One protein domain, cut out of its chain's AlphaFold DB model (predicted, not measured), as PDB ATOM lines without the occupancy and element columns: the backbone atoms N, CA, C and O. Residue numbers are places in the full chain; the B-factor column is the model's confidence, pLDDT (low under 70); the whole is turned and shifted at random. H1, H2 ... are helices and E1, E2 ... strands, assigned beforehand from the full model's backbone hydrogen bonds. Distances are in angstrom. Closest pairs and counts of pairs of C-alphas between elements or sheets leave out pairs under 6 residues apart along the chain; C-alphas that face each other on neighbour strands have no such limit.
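AT A GLANCE: This is residues 385 to 410 and 651 to 731 of the 883 residues of the protein "HTTM domain-containing protein" of Planctomycetaceae bacterium SCGC AG-212-F19 (UniProt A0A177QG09). A long two-stranded ribbon, E1 and E4, has the long helix H2 packed along it, and the small hairpin of E2 and E3 lies far out at one end. The short helix H1 is near E1, and the long unnamed stretch of residues 695 to 731 folds back past E4 and H2. The 107 residues printed have two named helices and four named strands, in the order E1, E2, E3, H1, H2, E4; both two-stranded sheets, E1 - E4 and E2 - E3, are antiparallel. The class is mixed, helices and strands, with 53 residues in named elements, under half of those printed. The whole is loose and elongated, with a radius of gyration of the C-alphas of 16.3 A and spans of 52 by 32 by 28 A.

IN THESE COORDINATES: Strand E1 is residues 385 to 394, 29.1 A long, and its C-alpha 385 is at (60.941, 148.286, 131.644). E2 is residues 399 to 401, 7.0 A, and E3 is residues 407 to 409, 7.1 A. After the cut, helix H1 is residues 651 to 657, 9.7 A. Helix H2 is residues 661 to 679, 26.6 A, with C-alpha 661 at (72.538, 153.415, 130.592). Strand E4 is residues 684 to 694, 28.5 A, ending with C-alpha 694 at (58.709, 152.162, 130.104).

HOW THE PARTS SIT: E1 and E4 are antiparallel, with 167 degrees between their directions; N 390 and O 689 are 2.9 A apart and N 693 and O 386 are 2.8 A apart, within hydrogen-bond range. Residues 691 to 692 of E4 also pair antiparallel with residues 700 to 701. H2 comes closest to E4 at the C-alphas of Ala 668 and Val 685, 6.1 A apart. The closest C-alphas of H2 and E1 are those of Ala 668 and Phe 391, 7.8 A apart. H1 and E1 are near each other, with 12 pairs of C-alphas within 10 A. H1 and H2 are close but not clearly touching; their closest C-alphas, of Phe 657 and Met 663, are 5.5 A apart. Their lines stand at a steep tilt of 69 degrees, only just short of about perpendicular, and they run opposite ways. In H2 every O i to N i+4 pair is within hydrogen-bond range; in H1, 2 of 3 are. E2 and E3 form a hairpin at 135 degrees, with N 408 and O 400 2.8 A apart, within hydrogen-bond range; E2 is apart from E1, H1, H2 and E4.

THE WHOLE: The two C-alphas farthest apart, of Ala 403 and Pro 730, are 51.8 A apart. Residues 411 to 650 are not printed, and C-alphas 410 and 651 across the cut are 33.3 A apart. The links printed whole, E1 to E2, E2 to E3, H1 to H2 and H2 to E4, are tight. The mean pLDDT of the printed part is 86.3, and residues 696 to 699 and 728 to 731 are under 70.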
ATOM      1  N   LYS A 385      60.168 147.937 132.840       83.62
ATOM      2  CA  LYS A 385      60.941 148.286 131.644       83.62
ATOM      3  C   LYS A 385      61.240 147.016 130.862       83.62
ATOM      4  O   LYS A 385      61.547 145.991 131.462       83.62
ATOM      5  N   GLU A 386      61.212 147.135 129.548       76.81
ATOM      6  CA  GLU A 386      61.656 146.112 128.606       76.81
ATOM      7  C   GLU A 386      62.397 146.821 127.479       76.81
ATOM      8  O   GLU A 386      62.073 147.963 127.151       76.81
ATOM      9  N   GLY A 387      63.407 146.189 126.901       78.38
ATOM     10  CA  GLY A 387      64.138 146.811 125.816       78.38
ATOM     11  C   GLY A 387      65.191 145.917 125.207       78.38
ATOM     12  O   GLY A 387      65.429 144.803 125.667       78.38
ATOM     13  N   ASP A 388      65.813 146.451 124.167       79.31
ATOM     14  CA  ASP A 388      66.854 145.783 123.404       79.31
ATOM     15  C   ASP A 388      67.985 146.760 123.076       79.31
ATOM     16  O   ASP A 388      67.763 147.971 122.933       79.31
ATOM     17  N   VAL A 389      69.202 146.229 122.957       88.19
ATOM     18  CA  VAL A 389      70.406 147.008 122.682       88.19
ATOM     19  C   VAL A 389      71.285 146.344 121.625       88.19
ATOM     20  O   VAL A 389      71.618 145.163 121.702       88.19
ATOM     21  N   GLN A 390      71.739 147.133 120.654       88.44
ATOM     22  CA  GLN A 390      72.689 146.694 119.637       88.44
ATOM     23  C   GLN A 390      73.849 147.677 119.539       88.44
ATOM     24  O   GLN A 390      73.647 148.887 119.419       88.44
ATOM     25  N   PHE A 391      75.065 147.137 119.554       94.75
ATOM     26  CA  PHE A 391      76.293 147.900 119.384       94.75
ATOM     27  C   PHE A 391      76.804 147.727 117.962       94.75
ATOM     28  O   PHE A 391      76.949 146.597 117.495       94.75
ATOM     29  N   SER A 392      77.135 148.839 117.320       89.50
ATOM     30  CA  SER A 392      77.828 148.871 116.039       89.50
ATOM     31  C   SER A 392      79.214 149.469 116.215       89.50
ATOM     32  O   SER A 392      79.408 150.440 116.952       89.50
ATOM     33  N   LEU A 393      80.188 148.875 115.535       93.06
ATOM     34  CA  LEU A 393      81.589 149.258 115.619       93.06
ATOM     35  C   LEU A 393      82.027 149.897 114.314       93.06
ATOM     36  O   LEU A 393      81.801 149.350 113.235       93.06
ATOM     37  N   PHE A 394      82.692 151.041 114.434       90.25
ATOM     38  CA  PHE A 394      83.314 151.714 113.310       90.25
ATOM     39  C   PHE A 394      84.827 151.763 113.510       90.25
ATOM     40  O   PHE A 394      85.341 152.454 114.391       90.25
ATOM     41  N   ASP A 395      85.535 151.011 112.674       90.94
ATOM     42  CA  ASP A 395      86.990 151.013 112.566       90.94
ATOM     43  C   ASP A 395      87.356 151.331 111.107       90.94
ATOM     44  O   ASP A 395      87.205 150.459 110.246       90.94
ATOM     45  N   PRO A 396      87.833 152.553 110.802       86.00
ATOM     46  CA  PRO A 396      88.190 152.949 109.440       86.00
ATOM     47  C   PRO A 396      89.177 151.994 108.761       86.00
ATOM     48  O   PRO A 396      89.092 151.789 107.554       86.00
ATOM     49  N   GLY A 397      90.084 151.373 109.526       86.12
ATOM     50  CA  GLY A 397      91.090 150.458 108.988       86.12
ATOM     51  C   GLY A 397      90.510 149.138 108.472       86.12
ATOM     52  O   GLY A 397      91.182 148.426 107.727       86.12
ATOM     53  N   LEU A 398      89.269 148.799 108.834       88.62
ATOM     54  CA  LEU A 398      88.593 147.601 108.335       88.62
ATOM     55  C   LEU A 398      87.895 147.787 106.995       88.62
ATOM     56  O   LEU A 398      87.498 146.788 106.397       88.62
ATOM     57  N   TYR A 399      87.732 149.014 106.514       88.25
ATOM     58  CA  TYR A 399      86.991 149.273 105.288       88.25
ATOM     59  C   TYR A 399      87.937 149.603 104.139       88.25
ATOM     60  O   TYR A 399      88.910 150.335 104.281       88.25
ATOM     61  N   SER A 400      87.637 149.042 102.974       84.50
ATOM     62  CA  SER A 400      88.317 149.329 101.712       84.50
ATOM     63  C   SER A 400      87.280 149.545 100.618       84.50
ATOM     64  O   SER A 400      86.152 149.063 100.724       84.50
ATOM     65  N   THR A 401      87.654 150.263  99.566       83.56
ATOM     66  CA  THR A 401      86.794 150.481  98.401       83.56
ATOM     67  C   THR A 401      87.278 149.593  97.261       83.56
ATOM     68  O   THR A 401      88.465 149.604  96.933       83.56
ATOM     69  N   ASP A 402      86.383 148.793  96.677       80.88
ATOM     70  CA  ASP A 402      86.712 147.995  95.495       80.88
ATOM     71  C   ASP A 402      86.806 148.860  94.225       80.88
ATOM     72  O   ASP A 402      86.462 150.042  94.218       80.88
ATOM     73  N   ALA A 403      87.279 148.270  93.122       78.25
ATOM     74  CA  ALA A 403      87.445 148.969  91.844       78.25
ATOM     75  C   ALA A 403      86.129 149.535  91.266       78.25
ATOM     76  O   ALA A 403      86.167 150.344  90.345       78.25
ATOM     77  N   GLN A 404      84.974 149.113  91.791       76.19
ATOM     78  CA  GLN A 404      83.646 149.599  91.416       76.19
ATOM     79  C   GLN A 404      83.081 150.607  92.431       76.19
ATOM     80  O   GLN A 404      81.890 150.908  92.394       76.19
ATOM     81  N   GLY A 405      83.903 151.116  93.354       76.12
ATOM     82  CA  GLY A 405      83.481 152.106  94.341       76.12
ATOM     83  C   GLY A 405      82.700 151.530  95.527       76.12
ATOM     84  O   GLY A 405      82.171 152.301  96.324       76.12
ATOM     85  N   ARG A 406      82.600 150.200  95.676       76.50
ATOM     86  CA  ARG A 406      81.815 149.574  96.754       76.50
ATOM     87  C   ARG A 406      82.666 149.336  97.993       76.50
ATOM     88  O   ARG A 406      83.800 148.868  97.898       76.50
ATOM     89  N   THR A 407      82.084 149.573  99.162       79.81
ATOM     90  CA  THR A 407      82.729 149.313 100.453       79.81
ATOM     91  C   THR A 407      82.830 147.811 100.733       79.81
ATOM     92  O   THR A 407      81.857 147.068 100.610       79.81
ATOM     93  N   ARG A 408      84.014 147.347 101.139       84.25
ATOM     94  CA  ARG A 408      84.333 145.953 101.479       84.25
ATOM     95  C   ARG A 408      85.104 145.879 102.793       84.25
ATOM     96  O   ARG A 408      85.881 146.779 103.104       84.25
ATOM     97  N   ILE A 409      84.950 144.766 103.514       88.62
ATOM     98  CA  ILE A 409      85.819 144.451 104.653       88.62
ATOM     99  C   ILE A 409      87.208 144.072 104.145       88.62
ATOM    100  O   ILE A 409      87.362 143.167 103.320       88.62
ATOM    101  N   ASN A 410      88.224 144.741 104.675       89.94
ATOM    102  CA  ASN A 410      89.615 144.383 104.489       89.94
ATOM    103  C   ASN A 410      89.960 143.176 105.376       89.94
ATOM    104  O   ASN A 410      90.381 143.309 106.524       89.94
ATOM    105  N   HIS A 651      72.295 135.513 130.850       83.75
ATOM    106  CA  HIS A 651      70.903 135.975 130.720       83.75
ATOM    107  C   HIS A 651      70.479 136.975 131.814       83.75
ATOM    108  O   HIS A 651      70.009 138.057 131.494       83.75
ATOM    109  N   HIS A 652      70.776 136.673 133.085       84.31
ATOM    110  CA  HIS A 652      70.466 137.561 134.213       84.31
ATOM    111  C   HIS A 652      71.163 138.932 134.134       84.31
ATOM    112  O   HIS A 652      70.638 139.915 134.650       84.31
ATOM    113  N   GLN A 653      72.339 139.004 133.500       93.06
ATOM    114  CA  GLN A 653      73.044 140.263 133.280       93.06
ATOM    115  C   GLN A 653      72.386 141.049 132.155       93.06
ATOM    116  O   GLN A 653      72.184 142.247 132.314       93.06
ATOM    117  N   ILE A 654      72.015 140.379 131.057       91.44
ATOM    118  CA  ILE A 654      71.367 141.002 129.894       91.44
ATOM    119  C   ILE A 654      70.069 141.698 130.315       91.44
ATOM    120  O   ILE A 654      69.896 142.873 130.001       91.44
ATOM    121  N   ASP A 655      69.231 141.029 131.112       86.25
ATOM    122  CA  ASP A 655      67.942 141.564 131.577       86.25
ATOM    123  C   ASP A 655      68.073 142.920 132.293       86.25
ATOM    124  O   ASP A 655      67.186 143.768 132.205       86.25
ATOM    125  N   GLN A 656      69.179 143.148 133.008       89.94
ATOM    126  CA  GLN A 656      69.445 144.422 133.681       89.94
ATOM    127  C   GLN A 656      70.255 145.385 132.804       89.94
ATOM    128  O   GLN A 656      70.027 146.596 132.818       89.94
ATOM    129  N   PHE A 657      71.207 144.851 132.044       93.81
ATOM    130  CA  PHE A 657      72.131 145.572 131.177       93.81
ATOM    131  C   PHE A 657      71.410 146.412 130.126       93.81
ATOM    132  O   PHE A 657      71.654 147.617 130.059       93.81
ATOM    133  N   VAL A 658      70.486 145.814 129.364       91.75
ATOM    134  CA  VAL A 658      69.797 146.492 128.246       91.75
ATOM    135  C   VAL A 658      68.928 147.668 128.703       91.75
ATOM    136  O   VAL A 658      68.594 148.553 127.920       91.75
ATOM    137  N   LEU A 659      68.593 147.711 129.995       91.31
ATOM    138  CA  LEU A 659      67.746 148.729 130.612       91.31
ATOM    139  C   LEU A 659      68.545 149.810 131.353       91.31
ATOM    140  O   LEU A 659      67.949 150.770 131.847       91.31
ATOM    141  N   SER A 660      69.870 149.656 131.454       93.81
ATOM    142  CA  SER A 660      70.737 150.465 132.310       93.81
ATOM    143  C   SER A 660      71.769 151.246 131.497       93.81
ATOM    144  O   SER A 660      72.798 150.676 131.125       93.81
ATOM    145  N   PRO A 661      71.579 152.567 131.299       94.44
ATOM    146  CA  PRO A 661      72.538 153.415 130.592       94.44
ATOM    147  C   PRO A 661      73.973 153.296 131.117       94.44
ATOM    148  O   PRO A 661      74.914 153.227 130.335       94.44
ATOM    149  N   VAL A 662      74.139 153.183 132.441       92.50
ATOM    150  CA  VAL A 662      75.451 153.005 133.089       92.50
ATOM    151  C   VAL A 662      76.138 151.719 132.630       92.50
ATOM    152  O   VAL A 662      77.326 151.724 132.329       92.50
ATOM    153  N   MET A 663      75.394 150.612 132.547       95.31
ATOM    154  CA  MET A 663      75.973 149.321 132.166       95.31
ATOM    155  C   MET A 663      76.224 149.251 130.656       95.31
ATOM    156  O   MET A 663      77.253 148.725 130.243       95.31
ATOM    157  N   ILE A 664      75.347 149.850 129.839       96.75
ATOM    158  CA  ILE A 664      75.557 150.023 128.391       96.75
ATOM    159  C   ILE A 664      76.850 150.805 128.128       96.75
ATOM    160  O   ILE A 664      77.670 150.380 127.313       96.75
ATOM    161  N   HIS A 665      77.072 151.899 128.860       96.50
ATOM    162  CA  HIS A 665      78.291 152.706 128.768       96.50
ATOM    163  C   HIS A 665      79.547 151.929 129.189       96.50
ATOM    164  O   HIS A 665      80.503 151.851 128.414       96.50
ATOM    165  N   GLN A 666      79.528 151.267 130.352       95.44
ATOM    166  CA  GLN A 666      80.641 150.421 130.803       95.44
ATOM    167  C   GLN A 666      80.969 149.312 129.793       95.44
ATOM    168  O   GLN A 666      82.139 149.021 129.528       95.44
ATOM    169  N   TYR A 667      79.945 148.690 129.205       96.88
ATOM    170  CA  TYR A 667      80.144 147.641 128.214       96.88
ATOM    171  C   TYR A 667      80.692 148.195 126.898       96.88
ATOM    172  O   TYR A 667      81.584 147.576 126.330       96.88
ATOM    173  N   ALA A 668      80.268 149.382 126.449       97.62
ATOM    174  CA  ALA A 668      80.864 150.042 125.286       97.62
ATOM    175  C   ALA A 668      82.374 150.267 125.470       97.62
ATOM    176  O   ALA A 668      83.165 149.964 124.574       97.62
ATOM    177  N   GLN A 669      82.795 150.719 126.656       96.31
ATOM    178  CA  GLN A 669      84.215 150.860 126.998       96.31
ATOM    179  C   GLN A 669      84.947 149.511 126.990       96.31
ATOM    180  O   GLN A 669      86.057 149.408 126.462       96.31
ATOM    181  N   ARG A 670      84.315 148.456 127.521       95.62
ATOM    182  CA  ARG A 670      84.857 147.092 127.472       95.62
ATOM    183  C   ARG A 670      85.004 146.594 126.031       95.62
ATOM    184  O   ARG A 670      86.051 146.041 125.705       95.62
ATOM    185  N   ILE A 671      84.013 146.820 125.165       97.25
ATOM    186  CA  ILE A 671      84.081 146.463 123.740       97.25
ATOM    187  C   ILE A 671      85.270 147.160 123.081       97.25
ATOM    188  O   ILE A 671      86.076 146.502 122.425       97.25
ATOM    189  N   ALA A 672      85.438 148.467 123.306       97.69
ATOM    190  CA  ALA A 672      86.572 149.213 122.769       97.69
ATOM    191  C   ALA A 672      87.924 148.652 123.251       97.69
ATOM    192  O   ALA A 672      88.856 148.550 122.451       97.69
ATOM    193  N   CYS A 673      88.032 148.239 124.519       96.31
ATOM    194  CA  CYS A 673      89.228 147.586 125.064       96.31
ATOM    195  C   CYS A 673      89.510 146.247 124.368       96.31
ATOM    196  O   CYS A 673      90.591 146.058 123.816       96.31
ATOM    197  N   MET A 674      88.517 145.353 124.311       95.56
ATOM    198  CA  MET A 674      88.651 144.032 123.683       95.56
ATOM    199  C   MET A 674      88.968 144.124 122.187       95.56
ATOM    200  O   MET A 674      89.721 143.305 121.657       95.56
ATOM    201  N   TRP A 675      88.404 145.118 121.503       95.75
ATOM    202  CA  TRP A 675      88.718 145.394 120.107       95.75
ATOM    203  C   TRP A 675      90.146 145.915 119.945       95.75
ATOM    204  O   TRP A 675      90.880 145.423 119.092       95.75
ATOM    205  N   THR A 676      90.578 146.845 120.800       96.06
ATOM    206  CA  THR A 676      91.952 147.371 120.781       96.06
ATOM    207  C   THR A 676      92.976 146.266 121.027       96.06
ATOM    208  O   THR A 676      93.983 146.207 120.331       96.06
ATOM    209  N   GLU A 677      92.705 145.345 121.950       95.31
ATOM    210  CA  GLU A 677      93.547 144.165 122.179       95.31
ATOM    211  C   GLU A 677      93.606 143.240 120.954       95.31
ATOM    212  O   GLU A 677      94.654 142.674 120.652       95.31
ATOM    213  N   ALA A 678      92.490 143.078 120.236       93.62
ATOM    214  CA  ALA A 678      92.396 142.161 119.102       93.62
ATOM    215  C   ALA A 678      92.938 142.733 117.778       93.62
ATOM    216  O   ALA A 678      93.396 141.953 116.939       93.62
ATOM    217  N   PHE A 679      92.869 144.055 117.585       93.44
ATOM    218  CA  PHE A 679      93.198 144.752 116.330       93.44
ATOM    219  C   PHE A 679      94.337 145.779 116.461       93.44
ATOM    220  O   PHE A 679      94.779 146.332 115.458       93.44
ATOM    221  N   GLY A 680      94.817 146.068 117.673       93.06
ATOM    222  CA  GLY A 680      95.877 147.052 117.932       93.06
ATOM    223  C   GLY A 680      95.442 148.518 117.807       93.06
ATOM    224  O   GLY A 680      96.276 149.415 117.916       93.06
ATOM    225  N   ARG A 681      94.151 148.782 117.578       93.25
ATOM    226  CA  ARG A 681      93.576 150.125 117.417       93.25
ATOM    227  C   ARG A 681      92.165 150.192 117.988       93.25
ATOM    228  O   ARG A 681      91.449 149.195 117.992       93.25
ATOM    229  N   ARG A 682      91.770 151.370 118.471       94.62
ATOM    230  CA  ARG A 682      90.475 151.592 119.125       94.62
ATOM    231  C   ARG A 682      89.364 151.837 118.091       94.62
ATOM    232  O   ARG A 682      89.555 152.704 117.239       94.62
ATOM    233  N   PRO A 683      88.202 151.163 118.187       95.62
ATOM    234  CA  PRO A 683      87.042 151.469 117.356       95.62
ATOM    235  C   PRO A 683      86.229 152.624 117.960       95.62
ATOM    236  O   PRO A 683      86.286 152.865 119.169       95.62
ATOM    237  N   ALA A 684      85.405 153.284 117.148       92.94
ATOM    238  CA  ALA A 684      84.269 154.041 117.667       92.94
ATOM    239  C   ALA A 684      83.102 153.077 117.937       92.94
ATOM    240  O   ALA A 684      82.755 152.263 117.073       92.94
ATOM    241  N   VAL A 685      82.508 153.151 119.130       96.94
ATOM    242  CA  VAL A 685      81.444 152.239 119.577       96.94
ATOM    243  C   VAL A 685      80.130 153.001 119.672       96.94
ATOM    244  O   VAL A 685      79.947 153.817 120.572       96.94
ATOM    245  N   HIS A 686      79.202 152.704 118.767       89.25
ATOM    246  CA  HIS A 686      77.886 153.337 118.714       89.25
ATOM    247  C   HIS A 686      76.805 152.366 119.171       89.25
ATOM    248  O   HIS A 686      76.858 151.173 118.871       89.25
ATOM    249  N   VAL A 687      75.787 152.880 119.856       87.56
ATOM    250  CA  VAL A 687      74.599 152.102 120.222       87.56
ATOM    251  C   VAL A 687      73.508 152.389 119.198       87.56
ATOM    252  O   VAL A 687      72.762 153.354 119.327       87.56
ATOM    253  N   THR A 688      73.442 151.580 118.143       74.31
ATOM    254  CA  THR A 688      72.529 151.806 117.009       74.31
ATOM    255  C   THR A 688      71.078 151.487 117.340       74.31
ATOM    256  O   THR A 688      70.174 152.112 116.789       74.31
ATOM    257  N   THR A 689      70.861 150.570 118.280       72.75
ATOM    258  CA  THR A 689      69.538 150.237 118.813       72.75
ATOM    259  C   THR A 689      69.606 150.313 120.330       72.75
ATOM    260  O   THR A 689      70.492 149.719 120.931       72.75
ATOM    261  N   SER A 690      68.696 151.065 120.945       80.31
ATOM    262  CA  SER A 690      68.495 151.138 122.402       80.31
ATOM    263  C   SER A 690      67.017 151.388 122.700       80.31
ATOM    264  O   SER A 690      66.643 152.376 123.334       80.31
ATOM    265  N   LEU A 691      66.154 150.549 122.128       77.44
ATOM    266  CA  LEU A 691      64.709 150.720 122.226       77.44
ATOM    267  C   LEU A 691      64.238 150.212 123.580       77.44
ATOM    268  O   LEU A 691      64.334 149.022 123.858       77.44
ATOM    269  N   VAL A 692      63.720 151.116 124.406       80.56
ATOM    270  CA  VAL A 692      63.236 150.807 125.749       80.56
ATOM    271  C   VAL A 692      61.786 151.246 125.883       80.56
ATOM    272  O   VAL A 692      61.447 152.411 125.671       80.56
ATOM    273  N   SER A 693      60.921 150.306 126.247       77.50
ATOM    274  CA  SER A 693      59.573 150.568 126.736       77.50
ATOM    275  C   SER A 693      59.619 150.826 128.239       77.50
ATOM    276  O   SER A 693      60.298 150.119 128.988       77.50
ATOM    277  N   LEU A 694      58.881 151.839 128.690       83.31
ATOM    278  CA  LEU A 694      58.709 152.162 130.104       83.31
ATOM    279  C   LEU A 694      57.219 152.167 130.445       83.31
ATOM    280  O   LEU A 694      56.452 152.958 129.896       83.31
ATOM    281  N   ASN A 695      56.820 151.310 131.387       78.38
ATOM    282  CA  ASN A 695      55.452 151.205 131.894       78.38
ATOM    283  C   ASN A 695      54.418 151.091 130.757       78.38
ATOM    284  O   ASN A 695      53.491 151.890 130.672       78.38
ATOM    285  N   LEU A 696      54.607 150.101 129.873       67.75
ATOM    286  CA  LEU A 696      53.750 149.785 128.718       67.75
ATOM    287  C   LEU A 696      53.634 150.884 127.644       67.75
ATOM    288  O   LEU A 696      52.827 150.757 126.726       67.75
ATOM    289  N   ARG A 697      54.429 151.955 127.720       69.31
ATOM    290  CA  ARG A 697      54.484 152.965 126.655       69.31
ATOM    291  C   ARG A 697      55.285 152.455 125.451       69.31
ATOM    292  O   ARG A 697      56.147 151.590 125.631       69.31
ATOM    293  N   PRO A 698      55.056 153.002 124.241       65.06
ATOM    294  CA  PRO A 698      55.845 152.655 123.064       65.06
ATOM    295  C   PRO A 698      57.346 152.782 123.331       65.06
ATOM    296  O   PRO A 698      57.780 153.705 124.025       65.06
ATOM    297  N   ALA A 699      58.125 151.844 122.793       68.81
ATOM    298  CA  ALA A 699      59.566 151.845 122.978       68.81
ATOM    299  C   ALA A 699      60.199 153.094 122.347       68.81
ATOM    300  O   ALA A 699      59.862 153.475 121.225       68.81
ATOM    301  N   GLN A 700      61.123 153.726 123.069       79.25
ATOM    302  CA  GLN A 700      61.865 154.901 122.612       79.25
ATOM    303  C   GLN A 700      63.363 154.632 122.684       79.25
ATOM    304  O   GLN A 700      63.823 153.844 123.509       79.25
ATOM    305  N   THR A 701      64.131 155.301 121.830       80.56
ATOM    306  CA  THR A 701      65.593 155.266 121.886       80.56
ATOM    307  C   THR A 701      66.077 155.924 123.179       80.56
ATOM    308  O   THR A 701      65.769 157.088 123.430       80.56
ATOM    309  N   MET A 702      66.827 155.184 123.994       89.06
ATOM    310  CA  MET A 702      67.334 155.645 125.292       89.06
ATOM    311  C   MET A 702      68.741 156.249 125.201       89.06
ATOM    312  O   MET A 702      69.058 157.165 125.952       89.06
ATOM    313  N   ILE A 703      69.578 155.756 124.288       88.69
ATOM    314  CA  ILE A 703      70.979 156.164 124.124       88.69
ATOM    315  C   ILE A 703      71.153 156.844 122.769       88.69
ATOM    316  O   ILE A 703      70.670 156.321 121.767       88.69
ATOM    317  N   ASP A 704      71.845 157.984 122.726       84.88
ATOM    318  CA  ASP A 704      72.112 158.696 121.471       84.88
ATOM    319  C   ASP A 704      72.978 157.836 120.523       84.88
ATOM    320  O   ASP A 704      74.146 157.578 120.829       84.88
ATOM    321  N   PRO A 705      72.452 157.406 119.358       82.94
ATOM    322  CA  PRO A 705      73.180 156.528 118.442       82.94
ATOM    323  C   PRO A 705      74.341 157.226 117.721       82.94
ATOM    324  O   PRO A 705      75.148 156.556 117.082       82.94
ATOM    325  N   ARG A 706      74.429 158.562 117.788       81.12
ATOM    326  CA  ARG A 706      75.442 159.366 117.081       81.12
ATOM    327  C   ARG A 706      76.758 159.482 117.841       81.12
ATOM    328  O   ARG A 706      77.726 160.020 117.316       81.12
ATOM    329  N   VAL A 707      76.768 159.051 119.095       85.81
ATOM    330  CA  VAL A 707      77.866 159.294 120.019       85.81
ATOM    331  C   VAL A 707      78.734 158.043 120.126       85.81
ATOM    332  O   VAL A 707      78.218 156.943 120.320       85.81
ATOM    333  N   ASP A 708      80.058 158.213 120.043       94.50
ATOM    334  CA  ASP A 708      81.017 157.160 120.398       94.50
ATOM    335  C   ASP A 708      80.984 156.955 121.915       94.50
ATOM    336  O   ASP A 708      81.737 157.576 122.670       94.50
ATOM    337  N   LEU A 709      80.079 156.090 122.365       96.00
ATOM    338  CA  LEU A 709      79.760 155.903 123.774       96.00
ATOM    339  C   LEU A 709      80.979 155.454 124.588       96.00
ATOM    340  O   LEU A 709      81.095 155.787 125.765       96.00
ATOM    341  N   ALA A 710      81.925 154.753 123.960       96.56
ATOM    342  CA  ALA A 710      83.155 154.325 124.613       96.56
ATOM    343  C   ALA A 710      84.139 155.478 124.888       96.56
ATOM    344  O   ALA A 710      85.087 155.281 125.648       96.56
ATOM    345  N   ALA A 711      83.984 156.644 124.247       95.56
ATOM    346  CA  ALA A 711      84.844 157.819 124.443       95.56
ATOM    347  C   ALA A 711      84.269 158.829 125.443       95.56
ATOM    348  O   ALA A 711      85.019 159.622 126.013       95.56
ATOM    349  N   VAL A 712      82.951 158.831 125.653       94.62
ATOM    350  CA  VAL A 712      82.292 159.853 126.475       94.62
ATOM    351  C   VAL A 712      82.569 159.621 127.960       94.62
ATOM    352  O   VAL A 712      82.509 158.475 128.420       94.62
ATOM    353  N   PRO A 713      82.839 160.677 128.749       90.50
ATOM    354  CA  PRO A 713      82.930 160.548 130.196       90.50
ATOM    355  C   PRO A 713      81.579 160.181 130.826       90.50
ATOM    356  O   PRO A 713      80.517 160.611 130.376       90.50
ATOM    357  N   PHE A 714      81.638 159.418 131.918       89.88
ATOM    358  CA  PHE A 714      80.484 159.130 132.764       89.88
ATOM    359  C   PHE A 714      80.464 160.066 133.972       89.88
ATOM    360  O   PHE A 714      81.404 160.071 134.775       89.88
ATOM    361  N   THR A 715      79.383 160.823 134.144       90.06
ATOM    362  CA  THR A 715      79.194 161.691 135.310       90.06
ATOM    363  C   THR A 715      78.389 160.955 136.379       90.06
ATOM    364  O   THR A 715      77.189 160.754 136.234       90.06
ATOM    365  N   VAL A 716      79.041 160.568 137.483       86.94
ATOM    366  CA  VAL A 716      78.418 159.750 138.549       86.94
ATOM    367  C   VAL A 716      77.339 160.504 139.330       86.94
ATOM    368  O   VAL A 716      76.335 159.908 139.711       86.94
ATOM    369  N   LEU A 717      77.569 161.794 139.604       87.06
ATOM    370  CA  LEU A 717      76.689 162.636 140.428       87.06
ATOM    371  C   LEU A 717      75.846 163.639 139.615       87.06
ATOM    372  O   LEU A 717      75.241 164.543 140.186       87.06
ATOM    373  N   GLY A 718      75.838 163.509 138.289       90.12
ATOM    374  CA  GLY A 718      75.216 164.454 137.362       90.12
ATOM    375  C   GLY A 718      74.436 163.746 136.261       90.12
ATOM    376  O   GLY A 718      74.429 162.518 136.205       90.12
ATOM    377  N   HIS A 719      73.780 164.539 135.414       93.81
ATOM    378  CA  HIS A 719      73.106 164.042 134.219       93.81
ATOM    379  C   HIS A 719      74.113 163.789 133.097       93.81
ATOM    380  O   HIS A 719      75.100 164.516 132.964       93.81
ATOM    381  N   ASN A 720      73.852 162.767 132.294       93.94
ATOM    382  CA  ASN A 720      74.648 162.392 131.141       93.94
ATOM    383  C   ASN A 720      73.862 162.662 129.848       93.94
ATOM    384  O   ASN A 720      72.900 161.959 129.555       93.94
ATOM    385  N   ASP A 721      74.310 163.629 129.043       92.19
ATOM    386  CA  ASP A 721      73.567 164.132 127.868       92.19
ATOM    387  C   ASP A 721      73.367 163.104 126.738       92.19
ATOM    388  O   ASP A 721      72.507 163.267 125.875       92.19
ATOM    389  N   TRP A 722      74.159 162.029 126.731       93.38
ATOM    390  CA  TRP A 722      74.003 160.907 125.797       93.38
ATOM    391  C   TRP A 722      72.842 159.970 126.172       93.38
ATOM    392  O   TRP A 722      72.516 159.067 125.397       93.38
ATOM    393  N   ILE A 723      72.204 160.182 127.327       94.38
ATOM    394  CA  ILE A 723      70.925 159.571 127.694       94.38
ATOM    395  C   ILE A 723      69.814 160.469 127.150       94.38
ATOM    396  O   ILE A 723      69.566 161.562 127.655       94.38
ATOM    397  N   LEU A 724      69.121 160.002 126.115       88.44
ATOM    398  CA  LEU A 724      68.059 160.776 125.485       88.44
ATOM    399  C   LEU A 724      66.887 160.976 126.459       88.44
ATOM    400  O   LEU A 724      66.517 160.043 127.180       88.44
ATOM    401  N   PRO A 725      66.262 162.166 126.483       85.25
ATOM    402  CA  PRO A 725      65.160 162.441 127.389       85.25
ATOM    403  C   PRO A 725      63.943 161.589 127.038       85.25
ATOM    404  O   PRO A 725      63.595 161.426 125.865       85.25
ATOM    405  N   PHE A 726      63.252 161.110 128.069       85.19
ATOM    406  CA  PHE A 726      61.973 160.440 127.897       85.19
ATOM    407  C   PHE A 726      60.934 161.419 127.348       85.19
ATOM    408  O   PHE A 726      60.701 162.470 127.951       85.19
ATOM    409  N   ARG A 727      60.295 161.087 126.222       76.25
ATOM    410  CA  ARG A 727      59.217 161.907 125.662       76.25
ATOM    411  C   ARG A 727      57.880 161.293 126.038       76.25
ATOM    412  O   ARG A 727      57.548 160.193 125.602       76.25
ATOM    413  N   GLU A 728      57.099 162.009 126.837       64.81
ATOM    414  CA  GLU A 728      55.689 161.676 127.002       64.81
ATOM    415  C   GLU A 728      54.965 162.024 125.703       64.81
ATOM    416  O   GLU A 728      54.882 163.193 125.332       64.81
ATOM    417  N   ASP A 729      54.478 161.013 124.985       49.00
ATOM    418  CA  ASP A 729      53.517 161.236 123.910       49.00
ATOM    419  C   ASP A 729      52.139 161.482 124.555       49.00
ATOM    420  O   ASP A 729      51.601 160.567 125.193       49.00
ATOM    421  N   PRO A 730      51.540 162.681 124.420       37.34
ATOM    422  CA  PRO A 730      50.208 162.954 124.951       37.34
ATOM    423  C   PRO A 730      49.142 162.001 124.391       37.34
ATOM    424  O   PRO A 730      48.150 161.739 125.068       37.34
ATOM    425  N   ALA A 731      49.351 161.430 123.196       33.97
ATOM    426  CA  ALA A 731      48.451 160.436 122.614       33.97
ATOM    427  C   ALA A 731      48.560 159.055 123.293       33.97
ATOM    428  O   ALA A 731      47.588 158.299 123.296       33.97
TER     429      ALA A 731